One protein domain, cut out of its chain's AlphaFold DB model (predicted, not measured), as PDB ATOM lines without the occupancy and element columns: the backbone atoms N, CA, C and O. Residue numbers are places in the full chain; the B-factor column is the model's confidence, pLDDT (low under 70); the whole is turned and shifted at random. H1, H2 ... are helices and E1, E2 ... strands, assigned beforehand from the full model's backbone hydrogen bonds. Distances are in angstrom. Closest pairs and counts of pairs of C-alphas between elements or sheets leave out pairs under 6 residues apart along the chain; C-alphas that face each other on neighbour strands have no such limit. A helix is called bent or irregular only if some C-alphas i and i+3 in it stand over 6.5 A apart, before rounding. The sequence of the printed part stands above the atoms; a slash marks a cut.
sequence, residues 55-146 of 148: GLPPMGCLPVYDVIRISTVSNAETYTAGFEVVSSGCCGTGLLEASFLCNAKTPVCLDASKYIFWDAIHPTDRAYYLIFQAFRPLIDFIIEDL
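AT A GLANCE: This is residues 55 to 146 of the 148 residues of an uncharacterized protein of Punica granatum (UniProt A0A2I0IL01). With little regular structure, this is a body of loops around two short parallel strands, E1 and E2, from which residues 136 to 146, of which 136 to 144 belong to the bent helix H2, stick out as an arm. The 92 printed residues hold H1, E1, E2 and H2 in that order, 33 residues in named elements, class mixed. It is only just compact, close to loose: radius of gyration of the C-alphas 14.8 A, spans 46 by 32 by 23 A.

IN THESE COORDINATES: Find C-alpha 63 at (-28.388, -35.167, -29.501); H1 runs from there to 67, 7.2 A. E1 is residues 85 to 89, 8.1 A; E2 is 115 to 117, 5.4 A. H2, residues 125 to 144, was assigned as one helix by its hydrogen bonds, but is bent: C-alphas 134 and 137 are 7.4 A apart. Arm H2a, 125 to 134, spans 14.3 A; H2b, 137 to 144, ends at C-alpha (-18.979, -19.765, -61.705), 10.1 A from its first.

HOW THE PARTS SIT: Look at N 116 and O 85, within hydrogen-bond range at 3.0 A: E1 and E2 are parallel, at 52 degrees. The closest C-alphas of H1 and E1, Pro 63 and Ser 87, are 5.0 A apart; those of E2 and H2a, Ile 116 and Ala 127, 5.6 A. H2a and H2b stand at a steep tilt of 66 degrees. Every O i to N i+4 pair is within range in H2a and H2b, 0 of 1 in H1, where 2 of 2 O i to N i+3 pairs are.

THE WHOLE: The farthest C-alphas, Lys 105 and Asp 145, are 47.0 A apart. The printed part has no cut; the links H1 to E1 and E1 to E2 are long. Residues 55 to 80 and 144 to 146 have pLDDT under 70.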
ATOM      1  N   GLY A  55     -26.720 -20.621 -43.753       63.19
ATOM      2  CA  GLY A  55     -27.388 -21.305 -42.648       63.19
ATOM      3  C   GLY A  55     -27.447 -22.801 -42.929       63.19
ATOM      4  O   GLY A  55     -27.648 -23.190 -44.076       63.19
ATOM      5  N   LEU A  56     -27.272 -23.635 -41.901       64.62
ATOM      6  CA  LEU A  56     -27.369 -25.086 -42.059       64.62
ATOM      7  C   LEU A  56     -28.767 -25.478 -42.572       64.62
ATOM      8  O   LEU A  56     -29.762 -24.909 -42.109       64.62
ATOM      9  N   PRO A  57     -28.866 -26.460 -43.490       61.25
ATOM     10  CA  PRO A  57     -30.150 -27.054 -43.820       61.25
ATOM     11  C   PRO A  57     -30.737 -27.713 -42.558       61.25
ATOM     12  O   PRO A  57     -30.010 -27.953 -41.594       61.25
ATOM     13  N   PRO A  58     -32.041 -28.018 -42.505       61.59
ATOM     14  CA  PRO A  58     -32.604 -28.769 -41.387       61.59
ATOM     15  C   PRO A  58     -31.981 -30.177 -41.338       61.59
ATOM     16  O   PRO A  58     -32.342 -31.047 -42.121       61.59
ATOM     17  N   MET A  59     -31.019 -30.393 -40.431       62.41
ATOM     18  CA  MET A  59     -30.240 -31.647 -40.330       62.41
ATOM     19  C   MET A  59     -30.722 -32.575 -39.203       62.41
ATOM     20  O   MET A  59     -30.076 -33.576 -38.921       62.41
ATOM     21  N   GLY A  60     -31.840 -32.246 -38.551       59.84
ATOM     22  CA  GLY A  60     -32.338 -32.938 -37.358       59.84
ATOM     23  C   GLY A  60     -32.026 -32.200 -36.051       59.84
ATOM     24  O   GLY A  60     -31.546 -31.065 -36.060       59.84
ATOM     25  N   CYS A  61     -32.347 -32.835 -34.922       64.25
ATOM     26  CA  CYS A  61     -32.103 -32.299 -33.583       64.25
ATOM     27  C   CYS A  61     -30.709 -32.710 -33.101       64.25
ATOM     28  O   CYS A  61     -30.325 -33.868 -33.248       64.25
ATOM     29  N   LEU A  62     -29.959 -31.783 -32.502       65.06
ATOM     30  CA  LEU A  62     -28.667 -32.120 -31.903       65.06
ATOM     31  C   LEU A  62     -28.878 -33.043 -30.685       65.06
ATOM     32  O   LEU A  62     -29.610 -32.643 -29.776       65.06
ATOM     33  N   PRO A  63     -28.217 -34.218 -30.607       59.38
ATOM     34  CA  PRO A  63     -28.388 -35.167 -29.501       59.38
ATOM     35  C   PRO A  63     -28.151 -34.552 -28.115       59.38
ATOM     36  O   PRO A  63     -28.864 -34.854 -27.160       59.38
ATOM     37  N   VAL A  64     -27.197 -33.620 -28.002       56.09
ATOM     38  CA  VAL A  64     -26.926 -32.910 -26.742       56.09
ATOM     39  C   VAL A  64     -28.124 -32.081 -26.252       56.09
ATOM     40  O   VAL A  64     -28.314 -31.935 -25.044       56.09
ATOM     41  N   TYR A  65     -28.958 -31.559 -27.160       63.38
ATOM     42  CA  TYR A  65     -30.124 -30.732 -26.823       63.38
ATOM     43  C   TYR A  65     -31.272 -31.530 -26.205       63.38
ATOM     44  O   TYR A  65     -31.962 -30.999 -25.328       63.38
ATOM     45  N   ASP A  66     -31.396 -32.814 -26.554       59.53
ATOM     46  CA  ASP A  66     -32.343 -33.728 -25.909       59.53
ATOM     47  C   ASP A  66     -32.007 -33.913 -24.421       59.53
ATOM     48  O   ASP A  66     -32.903 -33.953 -23.572       59.53
ATOM     49  N   VAL A  67     -30.715 -33.946 -24.073       57.19
ATOM     50  CA  VAL A  67     -30.269 -34.099 -22.680       57.19
ATOM     51  C   VAL A  67     -30.511 -32.832 -21.859       57.19
ATOM     52  O   VAL A  67     -30.941 -32.915 -20.707       57.19
ATOM     53  N   ILE A  68     -30.275 -31.650 -22.435       55.47
ATOM     54  CA  ILE A  68     -30.418 -30.371 -21.716       55.47
ATOM     55  C   ILE A  68     -31.842 -29.796 -21.739       55.47
ATOM     56  O   ILE A  68     -32.060 -28.706 -21.212       55.47
ATOM     57  N   ARG A  69     -32.824 -30.522 -22.298       54.53
ATOM     58  CA  ARG A  69     -34.243 -30.113 -22.389       54.53
ATOM     59  C   ARG A  69     -34.436 -28.694 -22.939       54.53
ATOM     60  O   ARG A  69     -35.347 -27.979 -22.521       54.53
ATOM     61  N   ILE A  70     -33.588 -28.284 -23.879       52.06
ATOM     62  CA  ILE A  70     -33.803 -27.044 -24.623       52.06
ATOM     63  C   ILE A  70     -34.719 -27.388 -25.792       52.06
ATOM     64  O   ILE A  70     -34.305 -28.044 -26.742       52.06
ATOM     65  N   SER A  71     -35.979 -26.958 -25.714       43.06
ATOM     66  CA  SER A  71     -36.946 -27.104 -26.801       43.06
ATOM     67  C   SER A  71     -36.521 -26.212 -27.970       43.06
ATOM     68  O   SER A  71     -36.916 -25.050 -28.061       43.06
ATOM     69  N   THR A  72     -35.694 -26.721 -28.878       44.84
ATOM     70  CA  THR A  72     -35.526 -26.077 -30.180       44.84
ATOM     71  C   THR A  72     -36.793 -26.327 -30.991       44.84
ATOM     72  O   THR A  72     -37.193 -27.475 -31.174       44.84
ATOM     73  N   VAL A  73     -37.447 -25.262 -31.461       42.97
ATOM     74  CA  VAL A  73     -38.556 -25.368 -32.420       42.97
ATOM     75  C   VAL A  73     -37.989 -25.946 -33.715       42.97
ATOM     76  O   VAL A  73     -37.389 -25.232 -34.511       42.97
ATOM     77  N   SER A  74     -38.153 -27.249 -33.917       45.56
ATOM     78  CA  SER A  74     -37.841 -27.922 -35.172       45.56
ATOM     79  C   SER A  74     -39.145 -28.215 -35.905       45.56
ATOM     80  O   SER A  74     -39.907 -29.094 -35.498       45.56
ATOM     81  N   ASN A  75     -39.404 -27.509 -37.006       40.53
ATOM     82  CA  ASN A  75     -40.328 -28.006 -38.020       40.53
ATOM     83  C   ASN A  75     -39.611 -29.141 -38.767       40.53
ATOM     84  O   ASN A  75     -38.982 -28.924 -39.799       40.53
ATOM     85  N   ALA A  76     -39.582 -30.324 -38.156       45.16
ATOM     86  CA  ALA A  76     -38.967 -31.505 -38.736       45.16
ATOM     87  C   ALA A  76     -39.932 -32.126 -39.754       45.16
ATOM     88  O   ALA A  76     -40.586 -33.126 -39.463       45.16
ATOM     89  N   GLU A  77     -39.996 -31.582 -40.970       46.19
ATOM     90  CA  GLU A  77     -40.332 -32.440 -42.106       46.19
ATOM     91  C   GLU A  77     -39.200 -33.465 -42.213       46.19
ATOM     92  O   GLU A  77     -38.087 -33.168 -42.644       46.19
ATOM     93  N   THR A  78     -39.448 -34.654 -41.666       51.84
ATOM     94  CA  THR A  78     -38.442 -35.692 -41.440       51.84
ATOM     95  C   THR A  78     -38.099 -36.373 -42.765       51.84
ATOM     96  O   THR A  78     -38.487 -37.507 -43.023       51.84
ATOM     97  N   TYR A  79     -37.368 -35.684 -43.640       54.66
ATOM     98  CA  TYR A  79     -36.653 -36.340 -44.726       54.66
ATOM     99  C   TYR A  79     -35.419 -36.989 -44.108       54.66
ATOM    100  O   TYR A  79     -34.370 -36.367 -43.975       54.66
ATOM    101  N   THR A  80     -35.539 -38.248 -43.683       63.06
ATOM    102  CA  THR A  80     -34.429 -38.956 -43.031       63.06
ATOM    103  C   THR A  80     -33.231 -39.153 -43.954       63.06
ATOM    104  O   THR A  80     -32.230 -39.665 -43.491       63.06
ATOM    105  N   ALA A  81     -33.293 -38.788 -45.245       72.12
ATOM    106  CA  ALA A  81     -32.217 -38.963 -46.231       72.12
ATOM    107  C   ALA A  81     -31.578 -40.374 -46.208       72.12
ATOM    108  O   ALA A  81     -30.417 -40.560 -46.579       72.12
ATOM    109  N   GLY A  82     -32.349 -41.380 -45.762       80.75
ATOM    110  CA  GLY A  82     -31.920 -42.763 -45.549       80.75
ATOM    111  C   GLY A  82     -31.097 -43.020 -44.276       80.75
ATOM    112  O   GLY A  82     -30.375 -44.015 -44.240       80.75
ATOM    113  N   PHE A  83     -31.124 -42.136 -43.282       84.62
ATOM    114  CA  PHE A  83     -30.612 -42.350 -41.927       84.62
ATOM    115  C   PHE A  83     -31.661 -43.064 -41.067       84.62
ATOM    116  O   PHE A  83     -32.859 -42.800 -41.175       84.62
ATOM    117  N   GLU A  84     -31.205 -43.967 -40.206       89.06
ATOM    118  CA  GLU A  84     -32.054 -44.717 -39.270       89.06
ATOM    119  C   GLU A  84     -32.048 -44.073 -37.878       89.06
ATOM    120  O   GLU A  84     -33.040 -44.152 -37.157       89.06
ATOM    121  N   VAL A  85     -30.949 -43.403 -37.511       83.56
ATOM    122  CA  VAL A  85     -30.771 -42.778 -36.196       83.56
ATOM    123  C   VAL A  85     -30.453 -41.294 -36.358       83.56
ATOM    124  O   VAL A  85     -29.424 -40.917 -36.921       83.56
ATOM    125  N   VAL A  86     -31.360 -40.448 -35.864       82.06
ATOM    126  CA  VAL A  86     -31.329 -38.988 -36.075       82.06
ATOM    127  C   VAL A  86     -31.157 -38.172 -34.791       82.06
ATOM    128  O   VAL A  86     -30.932 -36.972 -34.873       82.06
ATOM    129  N   SER A  87     -31.258 -38.807 -33.619       80.56
ATOM    130  CA  SER A  87     -31.236 -38.155 -32.297       80.56
ATOM    131  C   SER A  87     -30.145 -38.693 -31.362       80.56
ATOM    132  O   SER A  87     -30.143 -38.416 -30.167       80.56
ATOM    133  N   SER A  88     -29.220 -39.499 -31.882       85.19
ATOM    134  CA  SER A  88     -28.124 -40.084 -31.107       85.19
ATOM    135  C   SER A  88     -26.874 -40.181 -31.977       85.19
ATOM    136  O   SER A  88     -26.974 -40.421 -33.181       85.19
ATOM    137  N   GLY A  89     -25.714 -39.960 -31.367       87.56
ATOM    138  CA  GLY A  89     -24.406 -40.175 -31.969       87.56
ATOM    139  C   GLY A  89     -24.023 -41.655 -32.026       87.56
ATOM    140  O   GLY A  89     -24.442 -42.462 -31.200       87.56
ATOM    141  N   CYS A  90     -23.185 -42.012 -32.994       91.19
ATOM    142  CA  CYS A  90     -22.606 -43.354 -33.108       91.19
ATOM    143  C   CYS A  90     -21.617 -43.683 -31.969       91.19
ATOM    144  O   CYS A  90     -21.400 -44.855 -31.659       91.19
ATOM    145  N   CYS A  91     -20.995 -42.668 -31.366       92.06
ATOM    146  CA  CYS A  91     -19.946 -42.813 -30.365       92.06
ATOM    147  C   CYS A  91     -20.460 -42.756 -28.921       92.06
ATOM    148  O   CYS A  91     -21.193 -41.843 -28.542       92.06
ATOM    149  N   GLY A  92     -19.989 -43.681 -28.083       89.06
ATOM    150  CA  GLY A  92     -20.292 -43.723 -26.655       89.06
ATOM    151  C   GLY A  92     -21.766 -44.012 -26.391       89.06
ATOM    152  O   GLY A  92     -22.341 -44.926 -26.977       89.06
ATOM    153  N   THR A  93     -22.378 -43.241 -25.492       87.94
ATOM    154  CA  THR A  93     -23.838 -43.251 -25.309       87.94
ATOM    155  C   THR A  93     -24.577 -42.504 -26.420       87.94
ATOM    156  O   THR A  93     -25.792 -42.643 -26.545       87.94
ATOM    157  N   GLY A  94     -23.857 -41.704 -27.212       83.75
ATOM    158  CA  GLY A  94     -24.400 -40.921 -28.316       83.75
ATOM    159  C   GLY A  94     -25.138 -39.655 -27.884       83.75
ATOM    160  O   GLY A  94     -25.764 -39.013 -28.721       83.75
ATOM    161  N   LEU A  95     -25.103 -39.294 -26.598       80.75
ATOM    162  CA  LEU A  95     -25.895 -38.186 -26.046       80.75
ATOM    163  C   LEU A  95     -25.046 -37.067 -25.436       80.75
ATOM    164  O   LEU A  95     -25.474 -35.916 -25.410       80.75
ATOM    165  N   LEU A  96     -23.853 -37.393 -24.934       80.62
ATOM    166  CA  LEU A  96     -22.980 -36.439 -24.239       80.62
ATOM    167  C   LEU A  96     -21.540 -36.467 -24.744       80.62
ATOM    168  O   LEU A  96     -20.828 -35.470 -24.631       80.62
ATOM    169  N   GLU A  97     -21.089 -37.605 -25.261       84.00
ATOM    170  CA  GLU A  97     -19.726 -37.762 -25.732       84.00
ATOM    171  C   GLU A  97     -19.492 -36.872 -26.946       84.00
ATOM    172  O   GLU A  97     -20.151 -37.008 -27.970       84.00
ATOM    173  N   ALA A  98     -18.520 -35.977 -26.826       79.44
ATOM    174  CA  ALA A  98     -17.981 -35.203 -27.926       79.44
ATOM    175  C   ALA A  98     -16.474 -35.028 -27.732       79.44
ATOM    176  O   ALA A  98     -15.969 -35.101 -26.603       79.44
ATOM    177  N   SER A  99     -15.749 -34.759 -28.820       73.81
ATOM    178  CA  SER A  99     -14.310 -34.465 -28.761       73.81
ATOM    179  C   SER A  99     -13.535 -35.571 -28.013       73.81
ATOM    180  O   SER A  99     -13.687 -36.746 -28.328       73.81
ATOM    181  N   PHE A 100     -12.729 -35.230 -27.002       76.06
ATOM    182  CA  PHE A 100     -11.885 -36.160 -26.240       76.06
ATOM    183  C   PHE A 100     -12.642 -37.329 -25.579       76.06
ATOM    184  O   PHE A 100     -12.037 -38.368 -25.290       76.06
ATOM    185  N   LEU A 101     -13.952 -37.185 -25.338       82.44
ATOM    186  CA  LEU A 101     -14.793 -38.260 -24.802       82.44
ATOM    187  C   LEU A 101     -15.055 -39.360 -25.841       82.44
ATOM    188  O   LEU A 101     -15.239 -40.520 -25.472       82.44
ATOM    189  N   CYS A 102     -15.010 -39.021 -27.129       82.31
ATOM    190  CA  CYS A 102     -15.047 -39.976 -28.224       82.31
ATOM    191  C   CYS A 102     -13.616 -40.302 -28.680       82.31
ATOM    192  O   CYS A 102     -13.024 -39.599 -29.497       82.31
ATOM    193  N   ASN A 103     -13.026 -41.359 -28.117       82.06
ATOM    194  CA  ASN A 103     -11.653 -41.776 -28.413       82.06
ATOM    195  C   ASN A 103     -11.580 -43.272 -28.762       82.06
ATOM    196  O   ASN A 103     -12.582 -43.977 -28.730       82.06
ATOM    197  N   ALA A 104     -10.378 -43.775 -29.057       83.12
ATOM    198  CA  ALA A 104     -10.157 -45.161 -29.492       83.12
ATOM    199  C   ALA A 104     -10.613 -46.246 -28.489       83.12
ATOM    200  O   ALA A 104     -10.684 -47.416 -28.853       83.12
ATOM    201  N   LYS A 105     -10.883 -45.887 -27.227       86.56
ATOM    202  CA  LYS A 105     -11.411 -46.805 -26.203       86.56
ATOM    203  C   LYS A 105     -12.923 -46.694 -26.024       86.56
ATOM    204  O   LYS A 105     -13.505 -47.518 -25.321       86.56
ATOM    205  N   THR A 106     -13.549 -45.677 -26.605       86.50
ATOM    206  CA  THR A 106     -14.989 -45.457 -26.511       86.50
ATOM    207  C   THR A 106     -15.702 -46.416 -27.470       86.50
ATOM    208  O   THR A 106     -15.283 -46.533 -28.622       86.50
ATOM    209  N   PRO A 107     -16.762 -47.123 -27.034       90.88
ATOM    210  CA  PRO A 107     -17.565 -47.944 -27.931       90.88
ATOM    211  C   PRO A 107     -18.140 -47.115 -29.082       90.88
ATOM    212  O   PRO A 107     -18.526 -45.965 -28.884       90.88
ATOM    213  N   VAL A 108     -18.221 -47.713 -30.268       92.94
ATOM    214  CA  VAL A 108     -18.809 -47.095 -31.462       92.94
ATOM    215  C   VAL A 108     -19.832 -48.038 -32.081       92.94
ATOM    216  O   VAL A 108     -19.728 -49.261 -31.946       92.94
ATOM    217  N   CYS A 109     -20.836 -47.476 -32.744       90.94
ATOM    218  CA  CYS A 109     -21.844 -48.234 -33.472       90.94
ATOM    219  C   CYS A 109     -21.229 -49.072 -34.615       90.94
ATOM    220  O   CYS A 109     -20.150 -48.770 -35.123       90.94
ATOM    221  N   LEU A 110     -21.928 -50.132 -35.038       92.56
ATOM    222  CA  LEU A 110     -21.444 -51.038 -36.093       92.56
ATOM    223  C   LEU A 110     -21.415 -50.391 -37.484       92.56
ATOM    224  O   LEU A 110     -20.606 -50.778 -38.323       92.56
ATOM    225  N   ASP A 111     -22.318 -49.443 -37.734       90.25
ATOM    226  CA  ASP A 111     -22.474 -48.791 -39.030       90.25
ATOM    227  C   ASP A 111     -22.831 -47.311 -38.842       90.25
ATOM    228  O   ASP A 111     -23.995 -46.939 -38.677       90.25
ATOM    229  N   ALA A 112     -21.803 -46.461 -38.886       89.56
ATOM    230  CA  ALA A 112     -21.948 -45.015 -38.763       89.56
ATOM    231  C   ALA A 112     -22.735 -44.394 -39.928       89.56
ATOM    232  O   ALA A 112     -23.292 -43.313 -39.773       89.56
ATOM    233  N   SER A 113     -22.848 -45.066 -41.080       88.12
ATOM    234  CA  SER A 113     -23.592 -44.519 -42.218       88.12
ATOM    235  C   SER A 113     -25.086 -44.389 -41.915       88.12
ATOM    236  O   SER A 113     -25.759 -43.556 -42.511       88.12
ATOM    237  N   LYS A 114     -25.619 -45.145 -40.953       89.88
ATOM    238  CA  LYS A 114     -27.027 -45.079 -40.535       89.88
ATOM    239  C   LYS A 114     -27.338 -43.928 -39.578       89.88
ATOM    240  O   LYS A 114     -28.515 -43.646 -39.350       89.88
ATOM    241  N   TYR A 115     -26.313 -43.265 -39.049       87.44
ATOM    242  CA  TYR A 115     -26.432 -42.203 -38.059       87.44
ATOM    243  C   TYR A 115     -26.199 -40.842 -38.712       87.44
ATOM    244  O   TYR A 115     -25.262 -40.674 -39.498       87.44
ATOM    245  N   ILE A 116     -27.017 -39.848 -38.357       85.12
ATOM    246  CA  ILE A 116     -26.728 -38.455 -38.728       85.12
ATOM    247  C   ILE A 116     -25.466 -37.972 -38.010       85.12
ATOM    248  O   ILE A 116     -24.628 -37.316 -38.624       85.12
ATOM    249  N   PHE A 117     -25.307 -38.325 -36.730       86.50
ATOM    250  CA  PHE A 117     -24.228 -37.832 -35.879       86.50
ATOM    251  C   PHE A 117     -23.185 -38.907 -35.552       86.50
ATOM    252  O   PHE A 117     -23.512 -40.052 -35.235       86.50
ATOM    253  N   TRP A 118     -21.909 -38.531 -35.629       87.56
ATOM    254  CA  TRP A 118     -20.792 -39.351 -35.169       87.56
ATOM    255  C   TRP A 118     -20.700 -39.329 -33.641       87.56
ATOM    256  O   TRP A 118     -20.620 -40.383 -33.016       87.56
ATOM    257  N   ASP A 119     -20.778 -38.141 -33.043       86.50
ATOM    258  CA  ASP A 119     -20.793 -37.922 -31.594       86.50
ATOM    259  C   ASP A 119     -22.014 -37.063 -31.197       86.50
ATOM    260  O   ASP A 119     -22.949 -36.937 -31.979       86.50
ATOM    261  N   ALA A 120     -22.079 -36.502 -29.991       82.56
ATOM    262  CA  ALA A 120     -23.254 -35.745 -29.548       82.56
ATOM    263  C   ALA A 120     -23.510 -34.425 -30.316       82.56
ATOM    264  O   ALA A 120     -24.572 -33.821 -30.131       82.56
ATOM    265  N   ILE A 121     -22.560 -33.950 -31.137       79.56
ATOM    266  CA  ILE A 121     -22.639 -32.649 -31.831       79.56
ATOM    267  C   ILE A 121     -22.102 -32.648 -33.273       79.56
ATOM    268  O   ILE A 121     -22.486 -31.782 -34.060       79.56
ATOM    269  N   HIS A 122     -21.216 -33.574 -33.637       84.81
ATOM    270  CA  HIS A 122     -20.581 -33.638 -34.951       84.81
ATOM    271  C   HIS A 122     -21.306 -34.636 -35.870       84.81
ATOM    272  O   HIS A 122     -21.521 -35.783 -35.468       84.81
ATOM    273  N   PRO A 123     -21.668 -34.241 -37.106       83.69
ATOM    274  CA  PRO A 123     -22.213 -35.144 -38.119       83.69
ATOM    275  C   PRO A 123     -21.258 -36.280 -38.521       83.69
ATOM    276  O   PRO A 123     -20.043 -36.178 -38.363       83.69
ATOM    277  N   THR A 124     -21.806 -37.363 -39.076       84.94
ATOM    278  CA  THR A 124     -21.021 -38.418 -39.736       84.94
ATOM    279  C   THR A 124     -20.526 -37.966 -41.109       84.94
ATOM    280  O   THR A 124     -21.090 -37.056 -41.719       84.94
ATOM    281  N   ASP A 125     -19.520 -38.652 -41.657       82.19
ATOM    282  CA  ASP A 125     -19.014 -38.383 -43.012       82.19
ATOM    283  C   ASP A 125     -20.126 -38.433 -44.076       82.19
ATOM    284  O   ASP A 125     -20.151 -37.619 -45.000       82.19
ATOM    285  N   ARG A 126     -21.101 -39.345 -43.924       83.50
ATOM    286  CA  ARG A 126     -22.268 -39.421 -44.819       83.50
ATOM    287  C   ARG A 126     -23.142 -38.175 -44.703       83.50
ATOM    288  O   ARG A 126     -23.602 -37.663 -45.722       83.50
ATOM    289  N   ALA A 127     -23.387 -37.696 -43.486       81.56
ATOM    290  CA  ALA A 127     -24.153 -36.476 -43.278       81.56
ATOM    291  C   ALA A 127     -23.425 -35.267 -43.885       81.56
ATOM    292  O   ALA A 127     -24.034 -34.535 -44.661       81.56
ATOM    293  N   TYR A 128     -22.115 -35.122 -43.654       80.94
ATOM    294  CA  TYR A 128     -21.298 -34.089 -44.302       80.94
ATOM    295  C   TYR A 128     -21.358 -34.144 -45.830       80.94
ATOM    296  O   TYR A 128     -21.525 -33.108 -46.471       80.94
ATOM    297  N   TYR A 129     -21.298 -35.338 -46.419       80.31
ATOM    298  CA  TYR A 129     -21.428 -35.509 -47.864       80.31
ATOM    299  C   TYR A 129     -22.782 -35.018 -48.397       80.31
ATOM    300  O   TYR A 129     -22.838 -34.313 -49.403       80.31
ATOM    301  N   LEU A 130     -23.883 -35.339 -47.716       79.44
ATOM    302  CA  LEU A 130     -25.217 -34.893 -48.130       79.44
ATOM    303  C   LEU A 130     -25.408 -33.381 -47.957       79.44
ATOM    304  O   LEU A 130     -26.024 -32.744 -48.808       79.44
ATOM    305  N   ILE A 131     -24.838 -32.797 -46.901       78.44
ATOM    306  CA  ILE A 131     -24.821 -31.343 -46.689       78.44
ATOM    307  C   ILE A 131     -24.052 -30.658 -47.817       78.44
ATOM    308  O   ILE A 131     -24.534 -29.683 -48.394       78.44
ATOM    309  N   PHE A 132     -22.877 -31.186 -48.167       77.81
ATOM    310  CA  PHE A 132     -22.095 -30.698 -49.296       77.81
ATOM    311  C   PHE A 132     -22.901 -30.741 -50.594       77.81
ATOM    312  O   PHE A 132     -22.971 -29.737 -51.295       77.81
ATOM    313  N   GLN A 133     -23.565 -31.863 -50.879       80.06
ATOM    314  CA  GLN A 133     -24.400 -32.002 -52.072       80.06
ATOM    315  C   GLN A 133     -25.573 -31.014 -52.089       80.06
ATOM    316  O   GLN A 133     -25.870 -30.437 -53.133       80.06
ATOM    317  N   ALA A 134     -26.205 -30.753 -50.941       78.12
ATOM    318  CA  ALA A 134     -27.269 -29.757 -50.832       78.12
ATOM    319  C   ALA A 134     -26.773 -28.330 -51.129       78.12
ATOM    320  O   ALA A 134     -27.488 -27.544 -51.752       78.12
ATOM    321  N   PHE A 135     -25.542 -27.997 -50.728       78.19
ATOM    322  CA  PHE A 135     -24.926 -26.699 -51.016       78.19
ATOM    323  C   PHE A 135     -24.197 -26.626 -52.352       78.19
ATOM    324  O   PHE A 135     -23.811 -25.530 -52.758       78.19
ATOM    325  N   ARG A 136     -24.022 -27.750 -53.052       80.00
ATOM    326  CA  ARG A 136     -23.248 -27.810 -54.290       80.00
ATOM    327  C   ARG A 136     -23.693 -26.775 -55.333       80.00
ATOM    328  O   ARG A 136     -22.812 -26.071 -55.813       80.00
ATOM    329  N   PRO A 137     -24.996 -26.557 -55.601       82.25
ATOM    330  CA  PRO A 137     -25.424 -25.536 -56.560       82.25
ATOM    331  C   PRO A 137     -25.006 -24.111 -56.175       82.25
ATOM    332  O   PRO A 137     -24.673 -23.303 -57.034       82.25
ATOM    333  N   LEU A 138     -25.004 -23.792 -54.878       77.81
ATOM    334  CA  LEU A 138     -24.567 -22.484 -54.390       77.81
ATOM    335  C   LEU A 138     -23.043 -22.346 -54.444       77.81
ATOM    336  O   LEU A 138     -22.536 -21.290 -54.812       77.81
ATOM    337  N   ILE A 139     -22.314 -23.403 -54.083       78.88
ATOM    338  CA  ILE A 139     -20.855 -23.451 -54.221       78.88
ATOM    339  C   ILE A 139     -20.481 -23.230 -55.687       78.88
ATOM    340  O   ILE A 139     -19.648 -22.373 -55.975       78.88
ATOM    341  N   ASP A 140     -21.137 -23.946 -56.601       81.56
ATOM    342  CA  ASP A 140     -20.928 -23.802 -58.037       81.56
ATOM    343  C   ASP A 140     -21.285 -22.392 -58.505       81.56
ATOM    344  O   ASP A 140     -20.472 -21.799 -59.190       81.56
ATOM    345  N   PHE A 141     -22.385 -21.778 -58.053       80.38
ATOM    346  CA  PHE A 141     -22.701 -20.374 -58.368       80.38
ATOM    347  C   PHE A 141     -21.587 -19.400 -57.945       80.38
ATOM    348  O   PHE A 141     -21.144 -18.570 -58.733       80.38
ATOM    349  N   ILE A 142     -21.085 -19.518 -56.712       72.50
ATOM    350  CA  ILE A 142     -20.021 -18.644 -56.183       72.50
ATOM    351  C   ILE A 142     -18.704 -18.843 -56.945       72.50
ATOM    352  O   ILE A 142     -17.911 -17.902 -57.095       72.50
ATOM    353  N   ILE A 143     -18.479 -20.071 -57.422       72.25
ATOM    354  CA  ILE A 143     -17.335 -20.438 -58.249       72.25
ATOM    355  C   ILE A 143     -17.531 -20.007 -59.710       72.25
ATOM    356  O   ILE A 143     -16.575 -19.568 -60.327       72.25
ATOM    357  N   GLU A 144     -18.717 -20.103 -60.298       69.50
ATOM    358  CA  GLU A 144     -18.979 -19.765 -61.705       69.50
ATOM    359  C   GLU A 144     -18.954 -18.255 -61.946       69.50
ATOM    360  O   GLU A 144     -18.401 -17.813 -62.955       69.50
ATOM    361  N   ASP A 145     -19.372 -17.464 -60.952       56.53
ATOM    362  CA  ASP A 145     -19.140 -16.013 -60.849       56.53
ATOM    363  C   ASP A 145     -17.624 -15.659 -60.767       56.53
ATOM    364  O   ASP A 145     -17.234 -14.536 -60.448       56.53
ATOM    365  N   LEU A 146     -16.719 -16.636 -60.953       50.97
ATOM    366  CA  LEU A 146     -15.271 -16.465 -61.173       50.97
ATOM    367  C   LEU A 146     -14.854 -16.554 -62.654       50.97
ATOM    368  O   LEU A 146     -13.659 -16.444 -62.929       50.97
TER     369      LEU A 146